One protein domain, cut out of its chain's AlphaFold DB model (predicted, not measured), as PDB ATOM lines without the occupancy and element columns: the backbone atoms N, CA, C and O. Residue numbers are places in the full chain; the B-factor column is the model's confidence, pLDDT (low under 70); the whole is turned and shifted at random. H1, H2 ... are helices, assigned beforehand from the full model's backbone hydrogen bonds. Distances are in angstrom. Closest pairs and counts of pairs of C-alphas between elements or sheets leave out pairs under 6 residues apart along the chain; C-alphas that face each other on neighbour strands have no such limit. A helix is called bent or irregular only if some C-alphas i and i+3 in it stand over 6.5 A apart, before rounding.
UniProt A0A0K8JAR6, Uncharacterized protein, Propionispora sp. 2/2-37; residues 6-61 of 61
ATOM      1  N   ALA A   6     112.357 110.605 117.564       95.50
ATOM      2  CA  ALA A   6     112.959 109.322 117.924       95.50
ATOM      3  C   ALA A   6     112.206 108.117 117.330       95.50
ATOM      4  O   ALA A   6     112.833 107.118 116.973       95.50
ATOM      5  N   GLN A   7     110.879 108.205 117.192       95.50
ATOM      6  CA  GLN A   7     110.054 107.140 116.610       95.50
ATOM      7  C   GLN A   7     110.182 107.040 115.086       95.50
ATOM      8  O   GLN A   7     109.939 105.965 114.543       95.50
ATOM      9  N   VAL A   8     110.596 108.115 114.407       93.88
ATOM     10  CA  VAL A   8     110.981 108.080 112.982       93.88
ATOM     11  C   VAL A   8     112.470 107.771 112.780       93.88
ATOM     12  O   VAL A   8     112.959 107.790 111.658       93.88
ATOM     13  N   GLY A   9     113.194 107.435 113.855       93.31
ATOM     14  CA  GLY A   9     114.599 107.024 113.809       93.31
ATOM     15  C   GLY A   9     115.610 108.145 114.052       93.31
ATOM     16  O   GLY A   9     116.805 107.870 114.116       93.31
ATOM     17  N   ILE A  10     115.157 109.381 114.267       92.62
ATOM     18  CA  ILE A  10     116.011 110.553 114.481       92.62
ATOM     19  C   ILE A  10     116.211 110.756 115.990       92.62
ATOM     20  O   ILE A  10     115.328 111.241 116.696       92.62
ATOM     21  N   ARG A  11     117.368 110.334 116.515       89.50
ATOM     22  CA  ARG A  11     117.680 110.408 117.963       89.50
ATOM     23  C   ARG A  11     118.673 111.505 118.322       89.50
ATOM     24  O   ARG A  11     118.624 112.020 119.435       89.50
ATOM     25  N   PHE A  12     119.562 111.818 117.392       87.81
ATOM     26  CA  PHE A  12     120.592 112.833 117.520       87.81
ATOM     27  C   PHE A  12     120.563 113.646 116.236       87.81
ATOM     28  O   PHE A  12     120.533 113.062 115.156       87.81
ATOM     29  N   PHE A  13     120.512 114.960 116.385       88.62
ATOM     30  CA  PHE A  13     120.567 115.919 115.297       88.62
ATOM     31  C   PHE A  13     121.265 117.175 115.813       88.62
ATOM     32  O   PHE A  13     121.174 117.487 117.008       88.62
ATOM     33  N   SER A  14     121.965 117.880 114.935       91.56
ATOM     34  CA  SER A  14     122.403 119.245 115.197       91.56
ATOM     35  C   SER A  14     121.291 120.240 114.863       91.56
ATOM     36  O   SER A  14     120.318 119.927 114.174       91.56
ATOM     37  N   GLU A  15     121.431 121.461 115.370       89.94
ATOM     38  CA  GLU A  15     120.553 122.567 114.995       89.94
ATOM     39  C   GLU A  15     120.614 122.836 113.483       89.94
ATOM     40  O   GLU A  15     119.565 122.932 112.846       89.94
ATOM     41  N   ASP A  16     121.818 122.824 112.906       92.62
ATOM     42  CA  ASP A  16     122.049 123.020 111.470       92.62
ATOM     43  C   ASP A  16     121.337 121.967 110.606       92.62
ATOM     44  O   ASP A  16     120.771 122.298 109.567       92.62
ATOM     45  N   GLU A  17     121.328 120.697 111.027       92.75
ATOM     46  CA  GLU A  17     120.661 119.616 110.287       92.75
ATOM     47  C   GLU A  17     119.146 119.824 110.216       92.75
ATOM     48  O   GLU A  17     118.540 119.607 109.166       92.75
ATOM     49  N   ILE A  18     118.520 120.272 111.310       92.75
ATOM     50  CA  ILE A  18     117.093 120.608 111.274       92.75
ATOM     51  C   ILE A  18     116.874 121.847 110.413       92.75
ATOM     52  O   ILE A  18     115.958 121.831 109.595       92.75
ATOM     53  N   TYR A  19     117.709 122.884 110.532       93.94
ATOM     54  CA  TYR A  19     117.589 124.077 109.688       93.94
ATOM     55  C   TYR A  19     117.635 123.738 108.195       93.94
ATOM     56  O   TYR A  19     116.763 124.190 107.463       93.94
ATOM     57  N   GLN A  20     118.544 122.863 107.754       94.94
ATOM     58  CA  GLN A  20     118.591 122.405 106.359       94.94
ATOM     59  C   GLN A  20     117.283 121.744 105.906       94.94
ATOM     60  O   GLN A  20     116.798 122.000 104.805       94.94
ATOM     61  N   VAL A  21     116.688 120.897 106.751       93.44
ATOM     62  CA  VAL A  21     115.392 120.267 106.452       93.44
ATOM     63  C   VAL A  21     114.295 121.320 106.336       93.44
ATOM     64  O   VAL A  21     113.451 121.244 105.441       93.44
ATOM     65  N   VAL A  22     114.302 122.303 107.231       94.69
ATOM     66  CA  VAL A  22     113.266 123.332 107.280       94.69
ATOM     67  C   VAL A  22     113.388 124.303 106.106       94.69
ATOM     68  O   VAL A  22     112.376 124.664 105.518       94.69
ATOM     69  N   GLU A  23     114.605 124.676 105.708       95.06
ATOM     70  CA  GLU A  23     114.855 125.488 104.511       95.06
ATOM     71  C   GLU A  23     114.302 124.817 103.252       95.06
ATOM     72  O   GLU A  23     113.652 125.473 102.440       95.06
ATOM     73  N   VAL A  24     114.491 123.500 103.114       95.31
ATOM     74  CA  VAL A  24     113.914 122.729 102.003       95.31
ATOM     75  C   VAL A  24     112.387 122.697 102.088       95.31
ATOM     76  O   VAL A  24     111.719 122.891 101.077       95.31
ATOM     77  N   ALA A  25     111.821 122.496 103.281       94.06
ATOM     78  CA  ALA A  25     110.370 122.473 103.479       94.06
ATOM     79  C   ALA A  25     109.700 123.839 103.230       94.06
ATOM     80  O   ALA A  25     108.531 123.888 102.851       94.06
ATOM     81  N   CYS A  26     110.429 124.936 103.444       94.62
ATOM     82  CA  CYS A  26     109.978 126.310 103.222       94.62
ATOM     83  C   CYS A  26     110.379 126.883 101.855       94.62
ATOM     84  O   CYS A  26     110.156 128.072 101.622       94.62
ATOM     85  N   ALA A  27     110.960 126.080 100.958       94.56
ATOM     86  CA  ALA A  27     111.393 126.536  99.643       94.56
ATOM     87  C   ALA A  27     110.236 127.123  98.812       94.56
ATOM     88  O   ALA A  27     109.060 126.789  98.994       94.56
ATOM     89  N   ASP A  28     110.570 128.012  97.876       89.81
ATOM     90  CA  ASP A  28     109.585 128.609  96.977       89.81
ATOM     91  C   ASP A  28     108.887 127.529  96.134       89.81
ATOM     92  O   ASP A  28     109.531 126.695  95.497       89.81
ATOM     93  N   GLY A  29     107.552 127.573  96.100       90.38
ATOM     94  CA  GLY A  29     106.722 126.618  95.359       90.38
ATOM     95  C   GLY A  29     106.222 125.421  96.173       90.38
ATOM     96  O   GLY A  29     105.409 124.653  95.659       90.38
ATOM     97  N   GLU A  30     106.632 125.286  97.435       94.69
ATOM     98  CA  GLU A  30     106.095 124.263  98.334       94.69
ATOM     99  C   GLU A  30     104.668 124.566  98.808       94.69
ATOM    100  O   GLU A  30     104.221 125.713  98.879       94.69
ATOM    101  N   MET A  31     103.932 123.514  99.185       93.69
ATOM    102  CA  MET A  31     102.535 123.656  99.622       93.69
ATOM    103  C   MET A  31     102.377 124.357 100.975       93.69
ATOM    104  O   MET A  31     101.267 124.766 101.313       93.69
ATOM    105  N   ILE A  32     103.463 124.519 101.735       93.25
ATOM    106  CA  ILE A  32     103.456 125.175 103.048       93.25
ATOM    107  C   ILE A  32     102.996 126.639 102.970       93.25
ATOM    108  O   ILE A  32     102.434 127.174 103.921       93.25
ATOM    109  N   HIS A  33     103.162 127.265 101.802       92.00
ATOM    110  CA  HIS A  33     102.750 128.644 101.535       92.00
ATOM    111  C   HIS A  33     101.238 128.801 101.306       92.00
ATOM    112  O   HIS A  33     100.759 129.923 101.167       92.00
ATOM    113  N   ASN A  34     100.472 127.702 101.271       95.06
ATOM    114  CA  ASN A  34      99.006 127.742 101.185       95.06
ATOM    115  C   ASN A  34      98.327 127.985 102.543       95.06
ATOM    116  O   ASN A  34      97.105 128.152 102.590       95.06
ATOM    117  N   GLU A  35      99.085 127.970 103.640       94.00
ATOM    118  CA  GLU A  35      98.555 128.263 104.967       94.00
ATOM    119  C   GLU A  35      98.011 129.704 105.044       94.00
ATOM    120  O   GLU A  35      98.558 130.622 104.426       94.00
ATOM    121  N   PRO A  36      96.941 129.961 105.823       95.00
ATOM    122  CA  PRO A  36      96.310 131.281 105.917       95.00
ATOM    123  C   PRO A  36      97.126 132.290 106.751       95.00
ATOM    124  O   PRO A  36      96.596 133.309 107.198       95.00
ATOM    125  N   PHE A  37      98.402 132.004 106.999       93.38
ATOM    126  CA  PHE A  37      99.342 132.822 107.749       93.38
ATOM    127  C   PHE A  37     100.748 132.685 107.156       93.38
ATOM    128  O   PHE A  37     101.062 131.713 106.477       93.38
ATOM    129  N   ALA A  38     101.606 133.671 107.424       91.31
ATOM    130  CA  ALA A  38     102.992 133.625 106.977       91.31
ATOM    131  C   ALA A  38     103.752 132.505 107.701       91.31
ATOM    132  O   ALA A  38     103.818 132.494 108.932       91.31
ATOM    133  N   VAL A  39     104.350 131.602 106.927       94.00
ATOM    134  CA  VAL A  39     105.221 130.542 107.436       94.00
ATOM    135  C   VAL A  39     106.675 130.928 107.176       94.00
ATOM    136  O   VAL A  39     107.052 131.224 106.046       94.00
ATOM    137  N   THR A  40     107.497 130.937 108.226       93.94
ATOM    138  CA  THR A  40     108.945 131.196 108.140       93.94
ATOM    139  C   THR A  40     109.749 129.968 108.553       93.94
ATOM    140  O   THR A  40     109.257 129.143 109.328       93.94
ATOM    141  N   VAL A  41     111.004 129.879 108.103       95.25
ATOM    142  CA  VAL A  41     111.937 128.806 108.494       95.25
ATOM    143  C   VAL A  41     111.999 128.675 110.021       95.25
ATOM    144  O   VAL A  41     111.722 127.607 110.560       95.25
ATOM    145  N   ASP A  42     112.211 129.777 110.738       95.38
ATOM    146  CA  ASP A  42     112.280 129.783 112.207       95.38
ATOM    147  C   ASP A  42     110.988 129.275 112.872       95.38
ATOM    148  O   ASP A  42     111.029 128.587 113.900       95.38
ATOM    149  N   SER A  43     109.824 129.592 112.291       94.69
ATOM    150  CA  SER A  43     108.531 129.148 112.819       94.69
ATOM    151  C   SER A  43     108.352 127.635 112.689       94.69
ATOM    152  O   SER A  43     107.892 126.987 113.630       94.69
ATOM    153  N   VAL A  44     108.777 127.053 111.563       95.69
ATOM    154  CA  VAL A  44     108.672 125.612 111.307       95.69
ATOM    155  C   VAL A  44     109.731 124.847 112.097       95.69
ATOM    156  O   VAL A  44     109.412 123.817 112.689       95.69
ATOM    157  N   TYR A  45     110.949 125.382 112.207       96.12
ATOM    158  CA  TYR A  45     111.989 124.862 113.096       96.12
ATOM    159  C   TYR A  45     111.467 124.750 114.536       96.12
ATOM    160  O   TYR A  45     111.481 123.673 115.140       96.12
ATOM    161  N   SER A  46     110.904 125.845 115.059       96.25
ATOM    162  CA  SER A  46     110.323 125.885 116.405       96.25
ATOM    163  C   SER A  46     109.153 124.909 116.553       96.25
ATOM    164  O   SER A  46     109.031 124.240 117.581       96.25
ATOM    165  N   ALA A  47     108.308 124.783 115.523       96.12
ATOM    166  CA  ALA A  47     107.171 123.867 115.518       96.12
ATOM    167  C   ALA A  47     107.602 122.392 115.562       96.12
ATOM    168  O   ALA A  47     107.003 121.615 116.304       96.12
ATOM    169  N   ILE A  48     108.655 122.004 114.832       95.56
ATOM    170  CA  ILE A  48     109.205 120.638 114.854       95.56
ATOM    171  C   ILE A  48     109.687 120.280 116.264       95.56
ATOM    172  O   ILE A  48     109.323 119.225 116.794       95.56
ATOM    173  N   LEU A  49     110.462 121.165 116.899       95.12
ATOM    174  CA  LEU A  49     110.964 120.939 118.257       95.12
ATOM    175  C   LEU A  49     109.834 120.891 119.288       95.12
ATOM    176  O   LEU A  49     109.829 120.024 120.165       95.12
ATOM    177  N   ALA A  50     108.858 121.794 119.173       96.94
ATOM    178  CA  ALA A  50     107.692 121.811 120.045       96.94
ATOM    179  C   ALA A  50     106.861 120.528 119.898       96.94
ATOM    180  O   ALA A  50     106.488 119.927 120.904       96.94
ATOM    181  N   ALA A  51     106.616 120.064 118.669       96.56
ATOM    182  CA  ALA A  51     105.884 118.829 118.406       96.56
ATOM    183  C   ALA A  51     106.597 117.602 119.000       96.56
ATOM    184  O   ALA A  51     105.958 116.789 119.668       96.56
ATOM    185  N   ASP A  52     107.920 117.495 118.834       96.06
ATOM    186  CA  ASP A  52     108.712 116.414 119.430       96.06
ATOM    187  C   ASP A  52     108.678 116.451 120.968       96.06
ATOM    188  O   ASP A  52     108.488 115.417 121.614       96.06
ATOM    189  N   ALA A  53     108.800 117.638 121.569       96.00
ATOM    190  CA  ALA A  53     108.708 117.816 123.015       96.00
ATOM    191  C   ALA A  53     107.317 117.450 123.559       96.00
ATOM    192  O   ALA A  53     107.218 116.744 124.568       96.00
ATOM    193  N   LEU A  54     106.248 117.868 122.875       97.62
ATOM    194  CA  LEU A  54     104.869 117.520 123.220       97.62
ATOM    195  C   LEU A  54     104.633 116.011 123.115       97.62
ATOM    196  O   LEU A  54     104.092 115.413 124.045       97.62
ATOM    197  N   GLY A  55     105.098 115.371 122.039       96.56
ATOM    198  CA  GLY A  55     105.012 113.922 121.871       96.56
ATOM    199  C   GLY A  55     105.765 113.162 122.963       96.56
ATOM    200  O   GLY A  55     105.230 112.222 123.553       96.56
ATOM    201  N   LYS A  56     106.982 113.605 123.308       95.31
ATOM    202  CA  LYS A  56     107.759 113.053 124.429       95.31
ATOM    203  C   LYS A  56     107.039 113.237 125.763       95.31
ATOM    204  O   LYS A  56     107.076 112.326 126.585       95.31
ATOM    205  N   SER A  57     106.403 114.387 125.987       96.94
ATOM    206  CA  SER A  57     105.624 114.648 127.200       96.94
ATOM    207  C   SER A  57     104.406 113.733 127.293       96.94
ATOM    208  O   SER A  57     104.151 113.181 128.357       96.94
ATOM    209  N   TYR A  58     103.680 113.539 126.190       96.19
ATOM    210  CA  TYR A  58     102.500 112.677 126.146       96.19
ATOM    211  C   TYR A  58     102.845 111.205 126.401       96.19
ATOM    212  O   TYR A  58     102.150 110.539 127.150       96.19
ATOM    213  N   LEU A  59     103.948 110.701 125.836       94.25
ATOM    214  CA  LEU A  59     104.389 109.313 126.036       94.25
ATOM    215  C   LEU A  59     104.956 109.029 127.439       94.25
ATOM    216  O   LEU A  59     105.167 107.869 127.786       94.25
ATOM    217  N   ARG A  60     105.272 110.076 128.209       86.06
ATOM    218  CA  ARG A  60     105.725 109.973 129.604       86.06
ATOM    219  C   ARG A  60     104.575 110.064 130.612       86.06
ATOM    220  O   ARG A  60     104.831 109.816 131.789       86.06
ATOM    221  N   ALA A  61     103.383 110.467 130.170       63.34
ATOM    222  CA  ALA A  61     102.160 110.526 130.971       63.34
ATOM    223  C   ALA A  61     101.464 109.159 131.003       63.34
ATOM    224  O   ALA A  61     100.853 108.857 132.052       63.34
TER     225      ALA A  61
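AT A GLANCE: This is residues 6 to 61 of the 61 residues of an uncharacterized protein of Propionispora sp. 2/2-37 (UniProt A0A0K8JAR6). A short helix, H1, and a longer one, H3, meet as an open V: the later part of H1 comes together with the first turns of H3, and the rest of H3 runs on away from H1 as a long arm. The link between them, residues 26 to 40, loops out beyond the closed end of the V and holds the small helix H2, while residues 8 to 14, ahead of H1, stand free. The printed part has 56 residues, with three named helices in the order H1, H2, H3 and no named strand; 34 residues are in the helices, and the class is all helix. The whole is loose, with a radius of gyration of the C-alphas of 12.8 A, and elongated, its C-alphas spanning 37 by 24 by 16 A.

HOW THE PARTS SIT: Residues 6 to 14 come before H1, which is residues 15 to 25. H2, residues 31 to 34, follows after a tight link. H1 and H2 are close but not clearly touching, with 1 pair of C-alphas within 8 A, those of Ala 25 and Ile 32 at 7.4 A. A short link then leads to H3, residues 41 to 59. H2 and H3 are apart. H3 touches H1 with residues 41 to 45 alone. Their closest C-alphas are those of Val 22 and Val 41, 5.8 A apart. H1 and H3 run opposite ways at a steep tilt of 68 degrees, only just short of about perpendicular, with their centres 13.9 A apart. In H1 and H3 every O i to N i+4 pair is within hydrogen-bond range; H2 is too short for such a pair, and its one O i to N i+3 pair is within range.

IN THESE COORDINATES: H1 begins at C-alpha 15, at (120.553, 122.567, 114.995), and measures 15.4 A from its first to its last C-alpha, at Ala 25. H2 runs from Met 31 to Asn 34. H3 begins at C-alpha 41, at (111.937, 128.806, 108.494), and ends at C-alpha 59, at (104.389, 109.313, 126.036), 27.3 A from first to last C-alpha. It is the longest helix, with 19 residues. No helix is bent.

THE WHOLE: The two C-alphas farthest apart are those of Gly 29 and Ala 61, at 39.3 A. The first and last printed C-alphas, of Ala 6 and Ala 61, are 17.0 A apart. The printed part has no cut, and neither link is long. Residue 61 is the chain's last residue. The mean pLDDT of the printed part is 93.4, and residue 61 is the one printed residue under 70.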